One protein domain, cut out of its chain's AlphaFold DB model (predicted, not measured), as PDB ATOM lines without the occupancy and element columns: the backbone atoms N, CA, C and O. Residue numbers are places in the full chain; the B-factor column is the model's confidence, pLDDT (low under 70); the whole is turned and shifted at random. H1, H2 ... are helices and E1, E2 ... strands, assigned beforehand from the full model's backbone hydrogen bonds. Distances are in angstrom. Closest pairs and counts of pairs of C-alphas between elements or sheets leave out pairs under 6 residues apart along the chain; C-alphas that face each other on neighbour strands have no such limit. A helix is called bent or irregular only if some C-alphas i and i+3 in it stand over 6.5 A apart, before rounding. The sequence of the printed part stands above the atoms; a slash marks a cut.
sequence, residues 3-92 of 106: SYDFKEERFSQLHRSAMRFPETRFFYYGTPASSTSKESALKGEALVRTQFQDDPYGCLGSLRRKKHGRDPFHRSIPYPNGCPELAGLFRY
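This is residues 3 to 92 of the 106 residues of the protein "Transmembrane protein" of Thalictrum thalictroides (UniProt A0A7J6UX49). Two helices, H2 and H1, lie side by side and run the same way; H3 stands crosswise near the last part of H2, and small H4 sits away from the other helices at the far end of a long link. The link from H1 folds back so that E1 comes beside the beginning of H1, while residues 68 to 78 and 81 to 86 stick out. The printed part has 90 residues, with four named helices and one named strand in the order H1, E1, H2, H3, H4, and is mostly helix. It is only just loose, close to compact, with a radius of gyration of the C-alphas of 14.9 A and spans of 42 by 35 by 23 A.

H2, residues 38 to 54, is the longest helix at 24.8 A, from C-alpha 38 at (189.730, 185.246, 107.120). H1, residues 5 to 18, measures 20.1 A and begins with C-alpha 5 at (192.707, 191.353, 99.538). H3 is residues 61 to 69, E1 is residues 29 to 31, and H4 is residues 84 to 91, ending with C-alpha 91 at (169.634, 201.076, 84.662). H1 and H4 are irregular: C-alphas 6 and 9 are 7.3 A apart, and C-alphas 85 and 88 are 7.4 A apart.

H2 and H1 touch at a shallow tilt of 9 degrees, the same way; their closest C-alphas, Arg 49 and Arg 10, are 5.8 A apart. H2 and H3 are close but not clearly touching, only just about perpendicular at 70.2 degrees, with the closest C-alphas, Gln 51 and Leu 63, 7.5 A apart. E1 pairs with no named strand, but its residues 30 to 31 pair in parallel with residues 3 to 4. H4 is apart from H1, H2, H3 and E1. Every O i to N i+4 pair is within hydrogen-bond range in H2 and H3, against 5 of 10 in H1 and 2 of 4 in H4.

The C-alphas farthest apart, Thr 36 and Pro 84, are 43.0 A apart. The printed part has no cut, and the link from H3 to H4 is long, with 14 residues. Residues 74 to 80 have pLDDT under 70.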
ATOM      1  N   SER A   3     190.189 197.922  99.419       96.62
ATOM      2  CA  SER A   3     189.363 196.984 100.198       96.62
ATOM      3  C   SER A   3     190.180 195.766 100.635       96.62
ATOM      4  O   SER A   3     191.389 195.756 100.474       96.62
ATOM      5  N   TYR A   4     189.539 194.735 101.186       97.06
ATOM      6  CA  TYR A   4     190.247 193.521 101.601       97.06
ATOM      7  C   TYR A   4     190.810 192.723 100.417       97.06
ATOM      8  O   TYR A   4     190.126 192.594  99.401       97.06
ATOM      9  N   ASP A   5     191.988 192.115 100.581       96.44
ATOM     10  CA  ASP A   5     192.707 191.353  99.538       96.44
ATOM     11  C   ASP A   5     191.808 190.338  98.829       96.44
ATOM     12  O   ASP A   5     191.744 190.269  97.606       96.44
ATOM     13  N   PHE A   6     191.017 189.595  99.605       95.62
ATOM     14  CA  PHE A   6     190.203 188.503  99.080       95.62
ATOM     15  C   PHE A   6     189.156 188.942  98.041       95.62
ATOM     16  O   PHE A   6     188.677 188.097  97.290       95.62
ATOM     17  N   LYS A   7     188.804 190.236  97.972       97.81
ATOM     18  CA  LYS A   7     187.821 190.771  97.014       97.81
ATOM     19  C   LYS A   7     188.434 191.219  95.687       97.81
ATOM     20  O   LYS A   7     187.681 191.549  94.771       97.81
ATOM     21  N   GLU A   8     189.761 191.268  95.579       97.69
ATOM     22  CA  GLU A   8     190.460 191.842  94.427       97.69
ATOM     23  C   GLU A   8     189.980 191.257  93.104       97.69
ATOM     24  O   GLU A   8     189.605 192.002  92.199       97.69
ATOM     25  N   GLU A   9     189.902 189.932  93.013       97.25
ATOM     26  CA  GLU A   9     189.478 189.226  91.805       97.25
ATOM     27  C   GLU A   9     188.079 189.658  91.346       97.25
ATOM     28  O   GLU A   9     187.878 190.000  90.185       97.25
ATOM     29  N   ARG A  10     187.099 189.735  92.257       97.50
ATOM     30  CA  ARG A  10     185.743 190.159  91.887       97.50
ATOM     31  C   ARG A  10     185.725 191.599  91.382       97.50
ATOM     32  O   ARG A  10     185.017 191.903  90.427       97.50
ATOM     33  N   PHE A  11     186.476 192.500  92.009       98.06
ATOM     34  CA  PHE A  11     186.498 193.898  91.577       98.06
ATOM     35  C   PHE A  11     187.258 194.096  90.259       98.06
ATOM     36  O   PHE A  11     186.773 194.817  89.389       98.06
ATOM     37  N   SER A  12     188.419 193.461  90.108       97.38
ATOM     38  CA  SER A  12     189.301 193.600  88.944       97.38
ATOM     39  C   SER A  12     188.810 192.830  87.718       97.38
ATOM     40  O   SER A  12     188.926 193.336  86.603       97.38
ATOM     41  N   GLN A  13     188.224 191.644  87.902       96.38
ATOM     42  CA  GLN A  13     187.855 190.753  86.798       96.38
ATOM     43  C   GLN A  13     186.365 190.769  86.472       96.38
ATOM     44  O   GLN A  13     186.012 190.647  85.302       96.38
ATOM     45  N   LEU A  14     185.484 190.962  87.458       96.88
ATOM     46  CA  LEU A  14     184.035 190.980  87.215       96.88
ATOM     47  C   LEU A  14     183.516 192.413  87.108       96.88
ATOM     48  O   LEU A  14     183.078 192.834  86.039       96.88
ATOM     49  N   HIS A  15     183.634 193.202  88.176       96.88
ATOM     50  CA  HIS A  15     183.018 194.534  88.240       96.88
ATOM     51  C   HIS A  15     183.612 195.506  87.226       96.88
ATOM     52  O   HIS A  15     182.881 196.175  86.496       96.88
ATOM     53  N   ARG A  16     184.946 195.571  87.154       96.62
ATOM     54  CA  ARG A  16     185.646 196.393  86.163       96.62
ATOM     55  C   ARG A  16     185.247 195.990  84.738       96.62
ATOM     56  O   ARG A  16     184.936 196.871  83.937       96.62
ATOM     57  N   SER A  17     185.215 194.687  84.437       94.94
ATOM     58  CA  SER A  17     184.836 194.161  83.116       94.94
ATOM     59  C   SER A  17     183.393 194.486  82.744       94.94
ATOM     60  O   SER A  17     183.146 194.938  81.629       94.94
ATOM     61  N   ALA A  18     182.448 194.329  83.676       95.12
ATOM     62  CA  ALA A  18     181.034 194.643  83.461       95.12
ATOM     63  C   ALA A  18     180.825 196.123  83.093       95.12
ATOM     64  O   ALA A  18     179.971 196.466  82.277       95.12
ATOM     65  N   MET A  19     181.644 197.013  83.649       94.00
ATOM     66  CA  MET A  19     181.642 198.437  83.308       94.00
ATOM     67  C   MET A  19     182.586 198.781  82.150       94.00
ATOM     68  O   MET A  19     182.730 199.950  81.820       94.00
ATOM     69  N   ARG A  20     183.263 197.804  81.534       95.31
ATOM     70  CA  ARG A  20     184.286 198.022  80.494       95.31
ATOM     71  C   ARG A  20     185.334 199.070  80.891       95.31
ATOM     72  O   ARG A  20     185.811 199.827  80.051       95.31
ATOM     73  N   PHE A  21     185.667 199.155  82.180       95.88
ATOM     74  CA  PHE A  21     186.656 200.118  82.653       95.88
ATOM     75  C   PHE A  21     188.067 199.626  82.283       95.88
ATOM     76  O   PHE A  21     188.356 198.439  82.476       95.88
ATOM     77  N   PRO A  22     188.947 200.486  81.739       95.62
ATOM     78  CA  PRO A  22     190.253 200.066  81.239       95.62
ATOM     79  C   PRO A  22     191.145 199.519  82.358       95.62
ATOM     80  O   PRO A  22     191.299 200.144  83.408       95.62
ATOM     81  N   GLU A  23     191.755 198.356  82.113       95.44
ATOM     82  CA  GLU A  23     192.652 197.681  83.062       95.44
ATOM     83  C   GLU A  23     193.881 198.533  83.395       95.44
ATOM     84  O   GLU A  23     194.229 198.672  84.562       95.44
ATOM     85  N   THR A  24     194.447 199.223  82.402       96.00
ATOM     86  CA  THR A  24     195.608 200.121  82.561       96.00
ATOM     87  C   THR A  24     195.377 201.285  83.526       96.00
ATOM     88  O   THR A  24     196.329 201.921  83.971       96.00
ATOM     89  N   ARG A  25     194.115 201.583  83.852       96.19
ATOM     90  CA  ARG A  25     193.719 202.637  84.794       96.19
ATOM     91  C   ARG A  25     193.068 202.084  86.060       96.19
ATOM     92  O   ARG A  25     192.599 202.866  86.891       96.19
ATOM     93  N   PHE A  26     192.961 200.765  86.197       97.38
ATOM     94  CA  PHE A  26     192.353 200.128  87.354       97.38
ATOM     95  C   PHE A  26     193.436 199.662  88.324       97.38
ATOM     96  O   PHE A  26     194.190 198.743  88.036       97.38
ATOM     97  N   PHE A  27     193.458 200.263  89.511       97.75
ATOM     98  CA  PHE A  27     194.370 199.874  90.585       97.75
ATOM     99  C   PHE A  27     193.572 199.331  91.761       97.75
ATOM    100  O   PHE A  27     192.604 199.964  92.207       97.75
ATOM    101  N   TYR A  28     193.974 198.174  92.275       98.25
ATOM    102  CA  TYR A  28     193.431 197.600  93.496       98.25
ATOM    103  C   TYR A  28     194.497 197.630  94.588       98.25
ATOM    104  O   TYR A  28     195.634 197.233  94.366       98.25
ATOM    105  N   TYR A  29     194.119 198.117  95.763       98.12
ATOM    106  CA  TYR A  29     194.962 198.113  96.947       98.12
ATOM    107  C   TYR A  29     194.251 197.307  98.020       98.12
ATOM    108  O   TYR A  29     193.206 197.712  98.545       98.12
ATOM    109  N   GLY A  30     194.805 196.130  98.268       96.81
ATOM    110  CA  GLY A  30     194.304 195.174  99.229       96.81
ATOM    111  C   GLY A  30     194.776 195.469 100.654       96.81
ATOM    112  O   GLY A  30     195.887 195.961 100.867       96.81
ATOM    113  N   THR A  31     193.923 195.181 101.636       96.44
ATOM    114  CA  THR A  31     194.331 195.007 103.029       96.44
ATOM    115  C   THR A  31     194.035 193.588 103.516       96.44
ATOM    116  O   THR A  31     193.008 192.996 103.153       96.44
ATOM    117  N   PRO A  32     194.878 193.024 104.393       94.06
ATOM    118  CA  PRO A  32     194.645 191.692 104.921       94.06
ATOM    119  C   PRO A  32     193.407 191.666 105.825       94.06
ATOM    120  O   PRO A  32     193.133 192.589 106.594       94.06
ATOM    121  N   ALA A  33     192.652 190.571 105.748       92.00
ATOM    122  CA  ALA A  33     191.575 190.290 106.693       92.00
ATOM    123  C   ALA A  33     192.140 189.938 108.079       92.00
ATOM    124  O   ALA A  33     193.243 189.394 108.180       92.00
ATOM    125  N   SER A  34     191.361 190.157 109.146       91.88
ATOM    126  CA  SER A  34     191.737 189.650 110.471       91.88
ATOM    127  C   SER A  34     191.820 188.120 110.453       91.88
ATOM    128  O   SER A  34     191.015 187.452 109.799       91.88
ATOM    129  N   SER A  35     192.758 187.547 111.209       88.62
ATOM    130  CA  SER A  35     192.937 186.089 111.298       88.62
ATOM    131  C   SER A  35     191.645 185.364 111.693       88.62
ATOM    132  O   SER A  35     191.309 184.340 111.107       88.62
ATOM    133  N   THR A  36     190.875 185.948 112.611       91.50
ATOM    134  CA  THR A  36     189.606 185.410 113.125       91.50
ATOM    135  C   THR A  36     188.462 185.391 112.112       91.50
ATOM    136  O   THR A  36     187.505 184.645 112.297       91.50
ATOM    137  N   SER A  37     188.527 186.200 111.051       91.62
ATOM    138  CA  SER A  37     187.457 186.307 110.049       91.62
ATOM    139  C   SER A  37     187.875 185.837 108.656       91.62
ATOM    140  O   SER A  37     187.031 185.724 107.771       91.62
ATOM    141  N   LYS A  38     189.162 185.534 108.444       93.50
ATOM    142  CA  LYS A  38     189.730 185.246 107.120       93.50
ATOM    143  C   LYS A  38     189.014 184.107 106.395       93.50
ATOM    144  O   LYS A  38     188.673 184.252 105.226       93.50
ATOM    145  N   GLU A  39     188.763 182.990 107.071       94.94
ATOM    146  CA  GLU A  39     188.151 181.817 106.436       94.94
ATOM    147  C   GLU A  39     186.692 182.072 106.028       94.94
ATOM    148  O   GLU A  39     186.299 181.808 104.889       94.94
ATOM    149  N   SER A  40     185.886 182.624 106.939       95.12
ATOM    150  CA  SER A  40     184.484 182.944 106.660       95.12
ATOM    151  C   SER A  40     184.358 184.033 105.593       95.12
ATOM    152  O   SER A  40     183.479 183.952 104.734       95.12
ATOM    153  N   ALA A  41     185.278 185.000 105.582       95.00
ATOM    154  CA  ALA A  41     185.368 186.025 104.553       95.00
ATOM    155  C   ALA A  41     185.689 185.442 103.169       95.00
ATOM    156  O   ALA A  41     185.017 185.793 102.201       95.00
ATOM    157  N   LEU A  42     186.651 184.516 103.071       96.31
ATOM    158  CA  LEU A  42     186.995 183.837 101.815       96.31
ATOM    159  C   LEU A  42     185.827 183.002 101.276       96.31
ATOM    160  O   LEU A  42     185.503 183.090 100.091       96.31
ATOM    161  N   LYS A  43     185.153 182.239 102.146       96.69
ATOM    162  CA  LYS A  43     183.956 181.462 101.781       96.69
ATOM    163  C   LYS A  43     182.826 182.370 101.294       96.69
ATOM    164  O   LYS A  43     182.233 182.119 100.247       96.69
ATOM    165  N   GLY A  44     182.550 183.447 102.031       95.75
ATOM    166  CA  GLY A  44     181.532 184.425 101.660       95.75
ATOM    167  C   GLY A  44     181.843 185.119 100.335       95.75
ATOM    168  O   GLY A  44     180.947 185.305  99.513       95.75
ATOM    169  N   GLU A  45     183.106 185.461 100.097       97.44
ATOM    170  CA  GLU A  45     183.532 186.086  98.850       97.44
ATOM    171  C   GLU A  45     183.431 185.133  97.660       97.44
ATOM    172  O   GLU A  45     182.957 185.560  96.612       97.44
ATOM    173  N   ALA A  46     183.785 183.854  97.811       97.06
ATOM    174  CA  ALA A  46     183.626 182.868  96.742       97.06
ATOM    175  C   ALA A  46     182.164 182.764  96.274       97.06
ATOM    176  O   ALA A  46     181.894 182.827  95.077       97.06
ATOM    177  N   LEU A  47     181.217 182.715  97.217       96.69
ATOM    178  CA  LEU A  47     179.784 182.699  96.904       96.69
ATOM    179  C   LEU A  47     179.332 183.980  96.190       96.69
ATOM    180  O   LEU A  47     178.544 183.930  95.249       96.69
ATOM    181  N   VAL A  48     179.811 185.141  96.643       95.94
ATOM    182  CA  VAL A  48     179.469 186.428  96.022       95.94
ATOM    183  C   VAL A  48     180.099 186.553  94.633       95.94
ATOM    184  O   VAL A  48     179.461 187.098  93.738       95.94
ATOM    185  N   ARG A  49     181.308 186.023  94.420       97.25
ATOM    186  CA  ARG A  49     181.964 185.993  93.109       97.25
ATOM    187  C   ARG A  49     181.117 185.237  92.093       97.25
ATOM    188  O   ARG A  49     180.831 185.802  91.046       97.25
ATOM    189  N   THR A  50     180.641 184.038  92.434       96.50
ATOM    190  CA  THR A  50     179.731 183.266  91.570       96.50
ATOM    191  C   THR A  50     178.445 184.036  91.270       96.50
ATOM    192  O   THR A  50     178.051 184.140  90.118       96.50
ATOM    193  N   GLN A  51     177.842 184.690  92.270       96.12
ATOM    194  CA  GLN A  51     176.640 185.509  92.046       96.12
ATOM    195  C   GLN A  51     176.861 186.626  91.015       96.12
ATOM    196  O   GLN A  51     175.968 186.902  90.224       96.12
ATOM    197  N   PHE A  52     178.032 187.267  91.010       96.81
ATOM    198  CA  PHE A  52     178.353 188.327  90.047       96.81
ATOM    199  C   PHE A  52     178.872 187.819  88.697       96.81
ATOM    200  O   PHE A  52     178.925 188.604  87.754       96.81
ATOM    201  N   GLN A  53     179.249 186.544  88.584       95.31
ATOM    202  CA  GLN A  53     179.477 185.916  87.280       95.31
ATOM    203  C   GLN A  53     178.147 185.766  86.529       95.31
ATOM    204  O   GLN A  53     178.084 186.084  85.346       95.31
ATOM    205  N   ASP A  54     177.087 185.371  87.240       95.00
ATOM    206  CA  ASP A  54     175.752 185.176  86.659       95.00
ATOM    207  C   ASP A  54     174.951 186.484  86.531       95.00
ATOM    208  O   ASP A  54     174.148 186.651  85.613       95.00
ATOM    209  N   ASP A  55     175.155 187.428  87.455       96.50
ATOM    210  CA  ASP A  55     174.452 188.713  87.511       96.50
ATOM    211  C   ASP A  55     175.447 189.882  87.664       96.50
ATOM    212  O   ASP A  55     175.595 190.444  88.759       96.50
ATOM    213  N   PRO A  56     176.133 190.283  86.573       96.31
ATOM    214  CA  PRO A  56     177.204 191.285  86.617       96.31
ATOM    215  C   PRO A  56     176.774 192.656  87.158       96.31
ATOM    216  O   PRO A  56     177.609 193.421  87.641       96.31
ATOM    217  N   TYR A  57     175.474 192.970  87.109       95.88
ATOM    218  CA  TYR A  57     174.906 194.253  87.545       95.88
ATOM    219  C   TYR A  57     174.104 194.158  88.853       95.88
ATOM    220  O   TYR A  57     173.576 195.167  89.332       95.88
ATOM    221  N   GLY A  58     174.033 192.977  89.476       94.75
ATOM    222  CA  GLY A  58     173.347 192.774  90.754       94.75
ATOM    223  C   GLY A  58     171.838 193.044  90.698       94.75
ATOM    224  O   GLY A  58     171.262 193.557  91.665       94.75
ATOM    225  N   CYS A  59     171.206 192.769  89.559       94.56
ATOM    226  CA  CYS A  59     169.797 193.038  89.294       94.56
ATOM    227  C   CYS A  59     168.847 191.921  89.745       94.56
ATOM    228  O   CYS A  59     167.632 192.140  89.807       94.56
ATOM    229  N   LEU A  60     169.356 190.743  90.095       93.94
ATOM    230  CA  LEU A  60     168.568 189.545  90.364       93.94
ATOM    231  C   LEU A  60     168.780 189.010  91.789       93.94
ATOM    232  O   LEU A  60     169.723 189.350  92.508       93.94
ATOM    233  N   GLY A  61     167.829 188.176  92.218       93.12
ATOM    234  CA  GLY A  61     167.931 187.320  93.401       93.12
ATOM    235  C   GLY A  61     168.460 187.991  94.674       93.12
ATOM    236  O   GLY A  61     167.921 188.985  95.173       93.12
ATOM    237  N   SER A  62     169.500 187.384  95.249       93.56
ATOM    238  CA  SER A  62     170.106 187.817  96.511       93.56
ATOM    239  C   SER A  62     170.838 189.156  96.386       93.56
ATOM    240  O   SER A  62     170.826 189.924  97.349       93.56
ATOM    241  N   LEU A  63     171.431 189.463  95.229       94.62
ATOM    242  CA  LEU A  63     172.166 190.706  94.994       94.62
ATOM    243  C   LEU A  63     171.223 191.906  94.965       94.62
ATOM    244  O   LEU A  63     171.456 192.873  95.691       94.62
ATOM    245  N   ARG A  64     170.096 191.804  94.251       92.56
ATOM    246  CA  ARG A  64     169.063 192.848  94.257       92.56
ATOM    247  C   ARG A  64     168.498 193.078  95.653       92.56
ATOM    248  O   ARG A  64     168.387 194.226  96.081       92.56
ATOM    249  N   ARG A  65     168.176 192.010  96.394       92.88
ATOM    250  CA  ARG A  65     167.703 192.135  97.786       92.88
ATOM    251  C   ARG A  65     168.738 192.820  98.678       92.88
ATOM    252  O   ARG A  65     168.374 193.704  99.444       92.88
ATOM    253  N   LYS A  66     170.021 192.462  98.547       91.88
ATOM    254  CA  LYS A  66     171.118 193.138  99.257       91.88
ATOM    255  C   LYS A  66     171.203 194.617  98.871       91.88
ATOM    256  O   LYS A  66     171.324 195.437  99.766       91.88
ATOM    257  N   LYS A  67     171.121 194.964  97.582       88.56
ATOM    258  CA  LYS A  67     171.160 196.354  97.097       88.56
ATOM    259  C   LYS A  67     170.062 197.200  97.744       88.56
ATOM    260  O   LYS A  67     170.378 198.219  98.345       88.56
ATOM    261  N   HIS A  68     168.812 196.735  97.696       86.38
ATOM    262  CA  HIS A  68     167.676 197.428  98.321       86.38
ATOM    263  C   HIS A  68     167.807 197.499  99.846       86.38
ATOM    264  O   HIS A  68     167.639 198.559 100.430       86.38
ATOM    265  N   GLY A  69     168.205 196.404 100.501       89.38
ATOM    266  CA  GLY A  69     168.372 196.381 101.959       89.38
ATOM    267  C   GLY A  69     169.519 197.250 102.496       89.38
ATOM    268  O   GLY A  69     169.587 197.489 103.698       89.38
ATOM    269  N   ARG A  70     170.440 197.710 101.637       87.62
ATOM    270  CA  ARG A  70     171.543 198.617 102.006       87.62
ATOM    271  C   ARG A  70     171.189 200.096 101.851       87.62
ATOM    272  O   ARG A  70     171.987 200.920 102.288       87.62
ATOM    273  N   ASP A  71     170.020 200.420 101.300       81.88
ATOM    274  CA  ASP A  71     169.482 201.782 101.229       81.88
ATOM    275  C   ASP A  71     168.269 201.944 102.169       81.88
ATOM    276  O   ASP A  71     167.133 202.091 101.719       81.88
ATOM    277  N   PRO A  72     168.470 201.896 103.504       79.44
ATOM    278  CA  PRO A  72     167.366 201.936 104.466       79.44
ATOM    279  C   PRO A  72     166.579 203.251 104.427       79.44
ATOM    280  O   PRO A  72     165.434 203.302 104.867       79.44
ATOM    281  N   PHE A  73     167.184 204.321 103.915       80.88
ATOM    282  CA  PHE A  73     166.582 205.647 103.897       80.88
ATOM    283  C   PHE A  73     165.886 205.970 102.577       80.88
ATOM    284  O   PHE A  73     165.270 207.030 102.499       80.88
ATOM    285  N   HIS A  74     166.002 205.098 101.563       65.88
ATOM    286  CA  HIS A  74     165.492 205.324 100.207       65.88
ATOM    287  C   HIS A  74     165.798 206.741  99.716       65.88
ATOM    288  O   HIS A  74     164.963 207.397  99.087       65.88
ATOM    289  N   ARG A  75     166.976 207.263 100.091       67.75
ATOM    290  CA  ARG A  75     167.355 208.618  99.697       67.75
ATOM    291  C   ARG A  75     167.455 208.576  98.187       67.75
ATOM    292  O   ARG A  75     168.088 207.674  97.644       67.75
ATOM    293  N   SER A  76     166.844 209.541  97.511       63.47
ATOM    294  CA  SER A  76     167.078 209.726  96.087       63.47
ATOM    295  C   SER A  76     168.587 209.859  95.883       63.47
ATOM    296  O   SER A  76     169.204 210.857  96.259       63.47
ATOM    297  N   ILE A  77     169.205 208.796  95.363       61.84
ATOM    298  CA  ILE A  77     170.612 208.815  94.991       61.84
ATOM    299  C   ILE A  77     170.729 209.949  93.965       61.84
ATOM    300  O   ILE A  77     169.887 210.023  93.067       61.84
ATOM    301  N   PRO A  78     171.729 210.844  94.062       65.44
ATOM    302  CA  PRO A  78     171.892 211.898  93.068       65.44
ATOM    303  C   PRO A  78     171.956 211.321  91.648       65.44
ATOM    304  O   PRO A  78     171.535 211.974  90.709       65.44
ATOM    305  N   TYR A  79     172.385 210.069  91.479       61.72
ATOM    306  CA  TYR A  79     172.355 209.338  90.218       61.72
ATOM    307  C   TYR A  79     170.992 208.689  89.923       61.72
ATOM    308  O   TYR A  79     170.405 208.066  90.806       61.72
ATOM    309  N   PRO A  80     170.506 208.745  88.670       66.38
ATOM    310  CA  PRO A  80     171.226 209.172  87.466       66.38
ATOM    311  C   PRO A  80     171.269 210.690  87.221       66.38
ATOM    312  O   PRO A  80     172.036 211.132  86.374       66.38
ATOM    313  N   ASN A  81     170.487 211.493  87.943       70.69
ATOM    314  CA  ASN A  81     170.311 212.922  87.642       70.69
ATOM    315  C   ASN A  81     171.603 213.756  87.772       70.69
ATOM    316  O   ASN A  81     171.765 214.744  87.070       70.69
ATOM    317  N   GLY A  82     172.530 213.344  88.635       79.00
ATOM    318  CA  GLY A  82     173.828 213.975  88.869       79.00
ATOM    319  C   GLY A  82     174.973 213.401  88.032       79.00
ATOM    320  O   GLY A  82     176.090 213.882  88.156       79.00
ATOM    321  N   CYS A  83     174.723 212.368  87.216       84.38
ATOM    322  CA  CYS A  83     175.676 211.830  86.232       84.38
ATOM    323  C   CYS A  83     174.894 211.205  85.065       84.38
ATOM    324  O   CYS A  83     174.756 209.975  84.980       84.38
ATOM    325  N   PRO A  84     174.297 212.051  84.200       87.81
ATOM    326  CA  PRO A  84     173.505 211.603  83.058       87.81
ATOM    327  C   PRO A  84     174.272 210.659  82.125       87.81
ATOM    328  O   PRO A  84     173.690 209.729  81.568       87.81
ATOM    329  N   GLU A  85     175.585 210.844  82.003       89.81
ATOM    330  CA  GLU A  85     176.483 210.035  81.184       89.81
ATOM    331  C   GLU A  85     176.590 208.573  81.649       89.81
ATOM    332  O   GLU A  85     176.855 207.689  80.836       89.81
ATOM    333  N   LEU A  86     176.308 208.280  82.926       90.62
ATOM    334  CA  LEU A  86     176.250 206.912  83.464       90.62
ATOM    335  C   LEU A  86     174.819 206.404  83.678       90.62
ATOM    336  O   LEU A  86     174.619 205.261  84.093       90.62
ATOM    337  N   ALA A  87     173.804 207.209  83.363       90.62
ATOM    338  CA  ALA A  87     172.410 206.876  83.632       90.62
ATOM    339  C   ALA A  87     171.971 205.552  82.993       90.62
ATOM    340  O   ALA A  87     171.233 204.775  83.602       90.62
ATOM    341  N   GLY A  88     172.424 205.292  81.765       92.75
ATOM    342  CA  GLY A  88     172.135 204.041  81.072       92.75
ATOM    343  C   GLY A  88     172.808 202.833  81.729       92.75
ATOM    344  O   GLY A  88     172.147 201.815  81.916       92.75
ATOM    345  N   LEU A  89     174.060 202.976  82.183       93.44
ATOM    346  CA  LEU A  89     174.781 201.926  82.908       93.44
ATOM    347  C   LEU A  89     174.076 201.566  84.225       93.44
ATOM    348  O   LEU A  89     173.904 200.389  84.522       93.44
ATOM    349  N   PHE A  90     173.610 202.555  84.994       89.56
ATOM    350  CA  PHE A  90     172.922 202.306  86.270       89.56
ATOM    351  C   PHE A  90     171.570 201.598  86.130       89.56
ATOM    352  O   PHE A  90     171.123 200.948  87.079       89.56
ATOM    353  N   ARG A  91     170.909 201.742  84.976       90.38
ATOM    354  CA  ARG A  91     169.634 201.076  84.662       90.38
ATOM    355  C   ARG A  91     169.813 199.737  83.954       90.38
ATOM    356  O   ARG A  91     168.836 199.010  83.795       90.38
ATOM    357  N   TYR A  92     171.020 199.429  83.496       95.12
ATOM    358  CA  TYR A  92     171.265 198.233  82.716       95.12
ATOM    359  C   TYR A  92     171.279 196.980  83.593       95.12
ATOM    360  O   TYR A  92     171.922 196.935  84.639       95.12
TER     361      TYR A  92